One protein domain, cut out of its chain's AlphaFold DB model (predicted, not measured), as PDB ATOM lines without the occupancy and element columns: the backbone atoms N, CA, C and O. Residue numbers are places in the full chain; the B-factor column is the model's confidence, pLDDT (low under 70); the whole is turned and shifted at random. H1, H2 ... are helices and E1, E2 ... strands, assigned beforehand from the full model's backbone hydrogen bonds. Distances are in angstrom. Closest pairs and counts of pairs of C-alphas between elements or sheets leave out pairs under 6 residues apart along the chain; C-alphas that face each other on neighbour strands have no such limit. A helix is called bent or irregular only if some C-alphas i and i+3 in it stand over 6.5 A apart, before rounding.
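Overview. This is residues 123 to 205 of the 205 residues of an uncharacterized protein of Oscillospiraceae bacterium (UniProt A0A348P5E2). The model is a flat, extended arch made of three separate two-strand ribbons: E1 with E6 in one limb, E2 with E5 near the top, and E3 with E4 in the other limb, which ends in the short helices H1 and H2. H3 packs on the ribbon of E2 and E5, and E1 and E6 make the limb that holds both ends of the printed part. The printed part has 83 residues, with three named helices and six named strands in the order E1, E2, E3, H1, H2, E4, H3, E5, E6; each sheet is antiparallel and the class is mixed, helices and strands. The radius of gyration of the C-alphas is 19.0 A, and the C-alphas span 61 by 34 by 17 A.

Along the chain. E1, residues 129 to 135, begins at C-alpha 129 (48.383, 82.669, -6.131) and is 18.7 A long. E2 is residues 138 to 140, 6.5 A, and E3 is residues 151 to 155, 12.5 A. H1, residues 157 to 162, is 9.4 A long; it is neither bent nor irregular, but only just: C-alphas 158 and 161 are 6.1 A apart. H2 is residues 165 to 168, 5.3 A. E4, residues 172 to 176, is 12.7 A long. H3, residues 178 to 186, begins at C-alpha 178 (34.650, 90.469, 20.388) and is 12.0 A long. E5 is residues 194 to 196, 7.1 A. E6, residues 199 to 204, is 16.1 A long and ends at C-alpha 204 (48.070, 81.020, -0.678).

Arrangement. Residues 123 to 124 pair antiparallel with residues 129 to 130 of E1. E1 and E6 are antiparallel neighbours at 158 degrees, with N 133 and O 201 2.9 A apart, within hydrogen-bond range. E1 runs on into E2 at 55 degrees, and E5 runs on into E6 at 51 degrees. E2 and E5 are antiparallel at 155 degrees, with N 139 and O 195 at 2.8 A. The closest C-alphas of H3 and E2 are those of Lys 178 and Val 138, 6.1 A apart; those of H3 and E5 are Lys 182 and Val 196, 6.9 A. E3 and E4 are antiparallel at 140 degrees, with N 152 and O 175 at 2.8 A. H1 and H2 are close but not clearly touching; their closest C-alphas, those of Ala 159 and Ala 168, are 5.5 A apart. E1 and E3 are apart, and so are H3 and E6. Every O i to N i+4 pair is within hydrogen-bond range in H3; in H1 it is 0 of 2, with 0 of 3 O i to N i+3 pairs, and H2 is too short for an O i to N i+4 pair.

Size, cuts and confidence. The two C-alphas farthest apart, those of Pro 126 and Glu 166, are 61.3 A apart. The printed part has no cut and no long link. Mean pLDDT of the printed part is 79.8; residues 154 to 173 are under 70.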
ATOM      1  N   VAL A 123      51.595  87.887  -5.843       94.69
ATOM      2  CA  VAL A 123      52.179  87.146  -6.967       94.69
ATOM      3  C   VAL A 123      51.141  86.174  -7.498       94.69
ATOM      4  O   VAL A 123      50.481  85.482  -6.728       94.69
ATOM      5  N   LYS A 124      51.003  86.113  -8.821       94.25
ATOM      6  CA  LYS A 124      50.117  85.167  -9.493       94.25
ATOM      7  C   LYS A 124      50.899  84.400 -10.547       94.25
ATOM      8  O   LYS A 124      51.483  85.006 -11.442       94.25
ATOM      9  N   ALA A 125      50.882  83.081 -10.431       92.75
ATOM     10  CA  ALA A 125      51.444  82.140 -11.385       92.75
ATOM     11  C   ALA A 125      50.339  81.175 -11.863       92.75
ATOM     12  O   ALA A 125      49.257  81.143 -11.274       92.75
ATOM     13  N   PRO A 126      50.570  80.377 -12.921       94.38
ATOM     14  CA  PRO A 126      49.590  79.387 -13.375       94.38
ATOM     15  C   PRO A 126      49.232  78.330 -12.320       94.38
ATOM     16  O   PRO A 126      48.113  77.829 -12.325       94.38
ATOM     17  N   SER A 127      50.169  77.995 -11.427       92.81
ATOM     18  CA  SER A 127      50.019  76.934 -10.423       92.81
ATOM     19  C   SER A 127      49.708  77.424  -9.009       92.81
ATOM     20  O   SER A 127      49.383  76.594  -8.168       92.81
ATOM     21  N   PHE A 128      49.832  78.726  -8.728       92.12
ATOM     22  CA  PHE A 128      49.580  79.273  -7.393       92.12
ATOM     23  C   PHE A 128      49.284  80.775  -7.418       92.12
ATOM     24  O   PHE A 128      49.710  81.517  -8.311       92.12
ATOM     25  N   GLU A 129      48.617  81.250  -6.373       94.38
ATOM     26  CA  GLU A 129      48.383  82.669  -6.131       94.38
ATOM     27  C   GLU A 129      48.709  83.040  -4.678       94.38
ATOM     28  O   GLU A 129      48.166  82.463  -3.739       94.38
ATOM     29  N   VAL A 130      49.564  84.049  -4.488       94.50
ATOM     30  CA  VAL A 130      49.899  84.627  -3.178       94.50
ATOM     31  C   VAL A 130      49.263  86.005  -3.058       94.50
ATOM     32  O   VAL A 130      49.561  86.918  -3.834       94.50
ATOM     33  N   LYS A 131      48.413  86.178  -2.045       94.19
ATOM     34  CA  LYS A 131      47.767  87.451  -1.706       94.19
ATOM     35  C   LYS A 131      48.072  87.850  -0.274       94.19
ATOM     36  O   LYS A 131      48.125  87.017   0.625       94.19
ATOM     37  N   TYR A 132      48.175  89.153  -0.061       92.00
ATOM     38  CA  TYR A 132      48.273  89.741   1.266       92.00
ATOM     39  C   TYR A 132      46.971  90.438   1.616       92.00
ATOM     40  O   TYR A 132      46.371  91.117   0.785       92.00
ATOM     41  N   SER A 133      46.539  90.265   2.856       88.44
ATOM     42  CA  SER A 133      45.341  90.901   3.391       88.44
ATOM     43  C   SER A 133      45.635  91.466   4.768       88.44
ATOM     44  O   SER A 133      46.365  90.868   5.558       88.44
ATOM     45  N   THR A 134      45.057  92.617   5.071       87.75
ATOM     46  CA  THR A 134      45.062  93.174   6.420       87.75
ATOM     47  C   THR A 134      43.778  92.757   7.124       87.75
ATOM     48  O   THR A 134      42.669  92.950   6.624       87.75
ATOM     49  N   SER A 135      43.911  92.141   8.293       88.06
ATOM     50  CA  SER A 135      42.795  91.889   9.194       88.06
ATOM     51  C   SER A 135      42.919  92.779  10.421       88.06
ATOM     52  O   SER A 135      44.004  93.188  10.820       88.06
ATOM     53  N   HIS A 136      41.767  93.080  11.008       88.75
ATOM     54  CA  HIS A 136      41.647  93.936  12.182       88.75
ATOM     55  C   HIS A 136      40.997  93.141  13.326       88.75
ATOM     56  O   HIS A 136      39.798  93.327  13.587       88.75
ATOM     57  N   PRO A 137      41.667  92.124  13.903       88.25
ATOM     58  CA  PRO A 137      41.117  91.377  15.029       88.25
ATOM     59  C   PRO A 137      41.078  92.222  16.308       88.25
ATOM     60  O   PRO A 137      41.884  93.127  16.503       88.25
ATOM     61  N   VAL A 138      40.126  91.897  17.186       90.06
ATOM     62  CA  VAL A 138      40.077  92.437  18.549       90.06
ATOM     63  C   VAL A 138      40.979  91.593  19.438       90.06
ATOM     64  O   VAL A 138      40.789  90.378  19.548       90.06
ATOM     65  N   GLU A 139      41.929  92.250  20.085       89.00
ATOM     66  CA  GLU A 139      42.802  91.683  21.097       89.00
ATOM     67  C   GLU A 139      42.335  92.132  22.484       89.00
ATOM     68  O   GLU A 139      42.063  93.313  22.712       89.00
ATOM     69  N   ILE A 140      42.193  91.171  23.398       89.81
ATOM     70  CA  ILE A 140      41.778  91.417  24.780       89.81
ATOM     71  C   ILE A 140      43.042  91.450  25.630       89.81
ATOM     72  O   ILE A 140      43.676  90.422  25.836       89.81
ATOM     73  N   ILE A 141      43.401  92.638  26.097       87.44
ATOM     74  CA  ILE A 141      44.631  92.902  26.850       87.44
ATOM     75  C   ILE A 141      44.403  92.625  28.339       87.44
ATOM     76  O   ILE A 141      45.268  92.087  29.019       87.44
ATOM     77  N   ALA A 142      43.234  93.018  28.851       85.88
ATOM     78  CA  ALA A 142      42.887  92.925  30.264       85.88
ATOM     79  C   ALA A 142      41.393  92.623  30.395       85.88
ATOM     80  O   ALA A 142      40.548  93.506  30.231       85.88
ATOM     81  N   LYS A 143      41.067  91.349  30.634       82.38
ATOM     82  CA  LYS A 143      39.680  90.866  30.711       82.38
ATOM     83  C   LYS A 143      38.932  91.446  31.915       82.38
ATOM     84  O   LYS A 143      37.749  91.734  31.814       82.38
ATOM     85  N   ASP A 144      39.636  91.662  33.018       84.19
ATOM     86  CA  ASP A 144      39.175  92.304  34.254       84.19
ATOM     87  C   ASP A 144      38.764  93.770  34.059       84.19
ATOM     88  O   ASP A 144      37.920  94.284  34.789       84.19
ATOM     89  N   LYS A 145      39.330  94.442  33.051       86.50
ATOM     90  CA  LYS A 145      39.026  95.843  32.736       86.50
ATOM     91  C   LYS A 145      37.894  96.003  31.728       86.50
ATOM     92  O   LYS A 145      37.503  97.137  31.459       86.50
ATOM     93  N   LEU A 146      37.379  94.908  31.166       86.50
ATOM     94  CA  LEU A 146      36.263  94.966  30.230       86.50
ATOM     95  C   LEU A 146      34.973  95.339  30.966       86.50
ATOM     96  O   LEU A 146      34.581  94.652  31.911       86.50
ATOM     97  N   PRO A 147      34.258  96.379  30.512       86.38
ATOM     98  CA  PRO A 147      32.925  96.667  31.019       86.38
ATOM     99  C   PRO A 147      31.975  95.473  30.856       86.38
ATOM    100  O   PRO A 147      31.984  94.810  29.818       86.38
ATOM    101  N   LEU A 148      31.087  95.271  31.834       84.25
ATOM    102  CA  LEU A 148      30.091  94.186  31.855       84.25
ATOM    103  C   LEU A 148      29.261  94.083  30.567       84.25
ATOM    104  O   LEU A 148      28.936  92.981  30.143       84.25
ATOM    105  N   LYS A 149      28.976  95.209  29.898       86.62
ATOM    106  CA  LYS A 149      28.239  95.223  28.621       86.62
ATOM    107  C   LYS A 149      28.940  94.470  27.480       86.62
ATOM    108  O   LYS A 149      28.292  94.130  26.499       86.62
ATOM    109  N   TYR A 150      30.249  94.242  27.588       85.00
ATOM    110  CA  TYR A 150      31.051  93.498  26.614       85.00
ATOM    111  C   TYR A 150      31.317  92.053  27.043       85.00
ATOM    112  O   TYR A 150      32.120  91.380  26.406       85.00
ATOM    113  N   LEU A 151      30.703  91.580  28.125       83.88
ATOM    114  CA  LEU A 151      30.858  90.214  28.602       83.88
ATOM    115  C   LEU A 151      29.556  89.452  28.350       83.88
ATOM    116  O   LEU A 151      28.506  89.803  28.883       83.88
ATOM    117  N   ARG A 152      29.625  88.398  27.539       79.88
ATOM    118  CA  ARG A 152      28.530  87.443  27.375       79.88
ATOM    119  C   ARG A 152      28.601  86.417  28.490       79.88
ATOM    120  O   ARG A 152      29.687  85.975  28.860       79.88
ATOM    121  N   VAL A 153      27.441  86.033  29.004       71.69
ATOM    122  CA  VAL A 153      27.326  84.881  29.894       71.69
ATOM    123  C   VAL A 153      27.243  83.646  29.014       71.69
ATOM    124  O   VAL A 153      26.247  83.460  28.319       71.69
ATOM    125  N   GLU A 154      28.271  82.808  29.048       61.69
ATOM    126  CA  GLU A 154      28.151  81.433  28.580       61.69
ATOM    127  C   GLU A 154      27.951  80.528  29.794       61.69
ATOM    128  O   GLU A 154      28.724  80.547  30.759       61.69
ATOM    129  N   LEU A 155      26.884  79.729  29.753       56.44
ATOM    130  CA  LEU A 155      26.781  78.551  30.603       56.44
ATOM    131  C   LEU A 155      27.918  77.631  30.162       56.44
ATOM    132  O   LEU A 155      27.924  77.155  29.026       56.44
ATOM    133  N   SER A 156      28.939  77.475  31.004       49.75
ATOM    134  CA  SER A 156      30.127  76.717  30.616       49.75
ATOM    135  C   SER A 156      29.725  75.304  30.172       49.75
ATOM    136  O   SER A 156      28.950  74.633  30.854       49.75
ATOM    137  N   LYS A 157      30.274  74.828  29.048       49.91
ATOM    138  CA  LYS A 157      30.018  73.466  28.539       49.91
ATOM    139  C   LYS A 157      30.372  72.376  29.564       49.91
ATOM    140  O   LYS A 157      29.769  71.315  29.555       49.91
ATOM    141  N   ILE A 158      31.294  72.672  30.484       46.00
ATOM    142  CA  ILE A 158      31.730  71.774  31.565       46.00
ATOM    143  C   ILE A 158      30.659  71.645  32.669       46.00
ATOM    144  O   ILE A 158      30.531  70.588  33.278       46.00
ATOM    145  N   ALA A 159      29.859  72.687  32.920       44.31
ATOM    146  CA  ALA A 159      28.806  72.640  33.937       44.31
ATOM    147  C   ALA A 159      27.545  71.891  33.469       44.31
ATOM    148  O   ALA A 159      26.784  71.420  34.309       44.31
ATOM    149  N   ALA A 160      27.328  71.764  32.156       48.53
ATOM    150  CA  ALA A 160      26.129  71.128  31.611       48.53
ATOM    151  C   ALA A 160      26.142  69.591  31.719       48.53
ATOM    152  O   ALA A 160      25.084  68.997  31.898       48.53
ATOM    153  N   GLU A 161      27.314  68.948  31.644       53.47
ATOM    154  CA  GLU A 161      27.429  67.477  31.643       53.47
ATOM    155  C   GLU A 161      27.717  66.861  33.021       53.47
ATOM    156  O   GLU A 161      27.575  65.652  33.185       53.47
ATOM    157  N   SER A 162      28.159  67.639  34.019       54.84
ATOM    158  CA  SER A 162      28.702  67.063  35.268       54.84
ATOM    159  C   SER A 162      28.274  67.747  36.571       54.84
ATOM    160  O   SER A 162      28.690  67.295  37.637       54.84
ATOM    161  N   LEU A 163      27.456  68.805  36.533       53.38
ATOM    162  CA  LEU A 163      26.931  69.448  37.744       53.38
ATOM    163  C   LEU A 163      25.400  69.348  37.835       53.38
ATOM    164  O   LEU A 163      24.717  69.448  36.816       53.38
ATOM    165  N   PRO A 164      24.835  69.207  39.053       65.06
ATOM    166  CA  PRO A 164      23.401  69.348  39.275       65.06
ATOM    167  C   PRO A 164      22.896  70.677  38.701       65.06
ATOM    168  O   PRO A 164      23.533  71.717  38.883       65.06
ATOM    169  N   LYS A 165      21.734  70.648  38.037       59.81
ATOM    170  CA  LYS A 165      21.121  71.784  37.317       59.81
ATOM    171  C   LYS A 165      21.005  73.060  38.170       59.81
ATOM    172  O   LYS A 165      21.083  74.160  37.645       59.81
ATOM    173  N   GLU A 166      20.900  72.894  39.487       59.44
ATOM    174  CA  GLU A 166      20.794  73.943  40.512       59.44
ATOM    175  C   GLU A 166      22.127  74.671  40.807       59.44
ATOM    176  O   GLU A 166      22.128  75.793  41.306       59.44
ATOM    177  N   LEU A 167      23.274  74.055  40.486       54.66
ATOM    178  CA  LEU A 167      24.625  74.618  40.650       54.66
ATOM    179  C   LEU A 167      25.214  75.164  39.339       54.66
ATOM    180  O   LEU A 167      26.155  75.959  39.378       54.66
ATOM    181  N   ALA A 168      24.656  74.788  38.185       53.59
ATOM    182  CA  ALA A 168      25.070  75.305  36.879       53.59
ATOM    183  C   ALA A 168      24.868  76.830  36.762       53.59
ATOM    184  O   ALA A 168      25.684  77.520  36.147       53.59
ATOM    185  N   ASP A 169      23.854  77.373  37.445       51.34
ATOM    186  CA  ASP A 169      23.586  78.813  37.517       51.34
ATOM    187  C   ASP A 169      24.696  79.614  38.224       51.34
ATOM    188  O   ASP A 169      24.823  80.825  38.003       51.34
ATOM    189  N   TYR A 170      25.525  78.952  39.044       48.34
ATOM    190  CA  TYR A 170      26.602  79.580  39.815       48.34
ATOM    191  C   TYR A 170      27.951  79.624  39.081       48.34
ATOM    192  O   TYR A 170      28.813  80.423  39.449       48.34
ATOM    193  N   VAL A 171      28.139  78.844  38.008       46.84
ATOM    194  CA  VAL A 171      29.371  78.849  37.198       46.84
ATOM    195  C   VAL A 171      29.122  79.596  35.886       46.84
ATOM    196  O   VAL A 171      29.104  79.027  34.793       46.84
ATOM    197  N   LYS A 172      28.909  80.912  35.987       57.50
ATOM    198  CA  LYS A 172      28.812  81.797  34.818       57.50
ATOM    199  C   LYS A 172      30.214  82.128  34.317       57.50
ATOM    200  O   LYS A 172      30.943  82.892  34.952       57.50
ATOM    201  N   ALA A 173      30.594  81.571  33.169       61.34
ATOM    202  CA  ALA A 173      31.793  82.006  32.471       61.34
ATOM    203  C   ALA A 173      31.454  83.284  31.692       61.34
ATOM    204  O   ALA A 173      30.617  83.284  30.792       61.34
ATOM    205  N   TYR A 174      32.086  84.395  32.065       73.75
ATOM    206  CA  TYR A 174      31.968  85.645  31.322       73.75
ATOM    207  C   TYR A 174      32.989  85.655  30.189       73.75
ATOM    208  O   TYR A 174      34.193  85.684  30.450       73.75
ATOM    209  N   GLU A 175      32.536  85.637  28.941       82.69
ATOM    210  CA  GLU A 175      33.396  85.683  27.757       82.69
ATOM    211  C   GLU A 175      33.302  87.038  27.039       82.69
ATOM    212  O   GLU A 175      32.207  87.578  26.890       82.69
ATOM    213  N   PRO A 176      34.423  87.620  26.574       86.12
ATOM    214  CA  PRO A 176      34.388  88.876  25.831       86.12
ATOM    215  C   PRO A 176      33.626  88.769  24.505       86.12
ATOM    216  O   PRO A 176      33.995  88.000  23.614       86.12
ATOM    217  N   ASP A 177      32.637  89.638  24.317       88.56
ATOM    218  CA  ASP A 177      31.955  89.853  23.048       88.56
ATOM    219  C   ASP A 177      32.863  90.604  22.065       88.56
ATOM    220  O   ASP A 177      32.779  91.824  21.890       88.56
ATOM    221  N   LYS A 178      33.741  89.874  21.379       87.06
ATOM    222  CA  LYS A 178      34.650  90.469  20.388       87.06
ATOM    223  C   LYS A 178      33.915  91.148  19.227       87.06
ATOM    224  O   LYS A 178      34.506  92.018  18.593       87.06
ATOM    225  N   THR A 179      32.660  90.797  18.943       88.25
ATOM    226  CA  THR A 179      31.870  91.418  17.867       88.25
ATOM    227  C   THR A 179      31.397  92.808  18.277       88.25
ATOM    228  O   THR A 179      31.638  93.771  17.545       88.25
ATOM    229  N   LEU A 180      30.799  92.927  19.464       87.94
ATOM    230  CA  LEU A 180      30.327  94.195  20.019       87.94
ATOM    231  C   LEU A 180      31.502  95.130  20.320       87.94
ATOM    232  O   LEU A 180      31.473  96.300  19.948       87.94
ATOM    233  N   ILE A 181      32.587  94.596  20.896       89.62
ATOM    234  CA  ILE A 181      33.827  95.351  21.130       89.62
ATOM    235  C   ILE A 181      34.366  95.912  19.808       89.62
ATOM    236  O   ILE A 181      34.722  97.086  19.729       89.62
ATOM    237  N   LYS A 182      34.407  95.099  18.742       89.94
ATOM    238  CA  LYS A 182      34.891  95.548  17.429       89.94
ATOM    239  C   LYS A 182      34.008  96.639  16.831       89.94
ATOM    240  O   LYS A 182      34.540  97.546  16.195       89.94
ATOM    241  N   ALA A 183      32.690  96.533  16.989       90.19
ATOM    242  CA  ALA A 183      31.738  97.526  16.501       90.19
ATOM    243  C   ALA A 183      31.910  98.867  17.229       90.19
ATOM    244  O   ALA A 183      32.076  99.893  16.573       90.19
ATOM    245  N   ASP A 184      31.986  98.842  18.560       90.31
ATOM    246  CA  ASP A 184      32.145 100.041  19.385       90.31
ATOM    247  C   ASP A 184      33.500 100.724  19.147       90.31
ATOM    248  O   ASP A 184      33.549 101.944  18.976       90.31
ATOM    249  N   ILE A 185      34.595  99.960  19.032       90.50
ATOM    250  CA  ILE A 185      35.909 100.528  18.684       90.50
ATOM    251  C   ILE A 185      35.877 101.168  17.289       90.50
ATOM    252  O   ILE A 185      36.408 102.263  17.104       90.50
ATOM    253  N   LYS A 186      35.218 100.536  16.306       89.00
ATOM    254  CA  LYS A 186      35.041 101.120  14.963       89.00
ATOM    255  C   LYS A 186      34.170 102.376  14.964       89.00
ATOM    256  O   LYS A 186      34.401 103.253  14.141       89.00
ATOM    257  N   ALA A 187      33.209 102.470  15.879       90.19
ATOM    258  CA  ALA A 187      32.391 103.662  16.089       90.19
ATOM    259  C   ALA A 187      33.151 104.797  16.810       90.19
ATOM    260  O   ALA A 187      32.579 105.854  17.064       90.19
ATOM    261  N   GLY A 188      34.433 104.598  17.140       87.31
ATOM    262  CA  GLY A 188      35.284 105.588  17.799       87.31
ATOM    263  C   GLY A 188      35.251 105.525  19.327       87.31
ATOM    264  O   GLY A 188      35.867 106.366  19.984       87.31
ATOM    265  N   LEU A 189      34.569 104.537  19.916       89.31
ATOM    266  CA  LEU A 189      34.540 104.361  21.365       89.31
ATOM    267  C   LEU A 189      35.825 103.686  21.849       89.31
ATOM    268  O   LEU A 189      36.270 102.668  21.320       89.31
ATOM    269  N   LYS A 190      36.411 104.222  22.922       88.06
ATOM    270  CA  LYS A 190      37.495 103.540  23.632       88.06
ATOM    271  C   LYS A 190      36.896 102.455  24.521       88.06
ATOM    272  O   LYS A 190      36.133 102.766  25.433       88.06
ATOM    273  N   VAL A 191      37.273 101.203  24.276       88.62
ATOM    274  CA  VAL A 191      36.890 100.059  25.112       88.62
ATOM    275  C   VAL A 191      38.058  99.702  26.031       88.62
ATOM    276  O   VAL A 191      39.080  99.216  25.545       88.62
ATOM    277  N   PRO A 192      37.962  99.946  27.349       88.38
ATOM    278  CA  PRO A 192      39.019  99.565  28.278       88.38
ATOM    279  C   PRO A 192      39.284  98.056  28.232       88.38
ATOM    280  O   PRO A 192      38.353  97.256  28.186       88.38
ATOM    281  N   GLY A 193      40.560  97.669  28.229       86.50
ATOM    282  CA  GLY A 193      40.966  96.260  28.227       86.50
ATOM    283  C   GLY A 193      40.922  95.559  26.865       86.50
ATOM    284  O   GLY A 193      41.321  94.398  26.792       86.50
ATOM    285  N   ALA A 194      40.520  96.241  25.787       88.81
ATOM    286  CA  ALA A 194      40.558  95.699  24.431       88.81
ATOM    287  C   ALA A 194      41.069  96.716  23.406       88.81
ATOM    288  O   ALA A 194      40.874  97.922  23.541       88.81
ATOM    289  N   MET A 195      41.701  96.220  22.346       89.25
ATOM    290  CA  MET A 195      42.086  97.039  21.201       89.25
ATOM    291  C   MET A 195      41.883  96.281  19.893       89.25
ATOM    292  O   MET A 195      41.876  95.052  19.863       89.25
ATOM    293  N   VAL A 196      41.725  97.016  18.795       88.12
ATOM    294  CA  VAL A 196      41.781  96.439  17.451       88.12
ATOM    295  C   VAL A 196      43.220  96.538  16.966       88.12
ATOM    296  O   VAL A 196      43.751  97.640  16.858       88.12
ATOM    297  N   VAL A 197      43.842  95.398  16.678       89.25
ATOM    298  CA  VAL A 197      45.205  95.335  16.132       89.25
ATOM    299  C   VAL A 197      45.158  95.075  14.635       89.25
ATOM    300  O   VAL A 197      44.260  94.387  14.157       89.25
ATOM    301  N   GLU A 198      46.119  95.606  13.887       88.06
ATOM    302  CA  GLU A 198      46.282  95.285  12.469       88.06
ATOM    303  C   GLU A 198      47.184  94.053  12.327       88.06
ATOM    304  O   GLU A 198      48.316  94.032  12.808       88.06
ATOM    305  N   LYS A 199      46.693  93.012  11.649       85.06
ATOM    306  CA  LYS A 199      47.477  91.823  11.298       85.06
ATOM    307  C   LYS A 199      47.557  91.675   9.789       85.06
ATOM    308  O   LYS A 199      46.542  91.660   9.097       85.06
ATOM    309  N   LYS A 200      48.776  91.522   9.274       83.81
ATOM    310  CA  LYS A 200      49.030  91.205   7.864       83.81
ATOM    311  C   LYS A 200      49.050  89.692   7.684       83.81
ATOM    312  O   LYS A 200      49.983  89.040   8.149       83.81
ATOM    313  N   ASN A 201      48.041  89.166   6.997       86.94
ATOM    314  CA  ASN A 201      47.890  87.746   6.696       86.94
ATOM    315  C   ASN A 201      48.293  87.472   5.250       86.94
ATOM    316  O   ASN A 201      47.995  88.265   4.351       86.94
ATOM    317  N   ILE A 202      48.921  86.324   5.043       90.88
ATOM    318  CA  ILE A 202      49.216  85.763   3.731       90.88
ATOM    319  C   ILE A 202      48.168  84.695   3.407       90.88
ATOM    320  O   ILE A 202      47.789  83.905   4.268       90.88
ATOM    321  N   ASN A 203      47.652  84.717   2.183       90.12
ATOM    322  CA  ASN A 203      46.710  83.736   1.658       90.12
ATOM    323  C   ASN A 203      47.326  83.126   0.398       90.12
ATOM    324  O   ASN A 203      47.705  83.866  -0.512       90.12
ATOM    325  N   ILE A 204      47.452  81.802   0.391       89.75
ATOM    326  CA  ILE A 204      48.070  81.020  -0.678       89.75
ATOM    327  C   ILE A 204      46.987  80.082  -1.211       89.75
ATOM    328  O   ILE A 204      46.398  79.333  -0.429       89.75
ATOM    329  N   LYS A 205      46.696  80.176  -2.509       86.44
ATOM    330  CA  LYS A 205      45.719  79.342  -3.222       86.44
ATOM    331  C   LYS A 205      46.371  78.564  -4.346       86.44
ATOM    332  O   LYS A 205      47.281  79.141  -4.988       86.44
TER     333      LYS A 205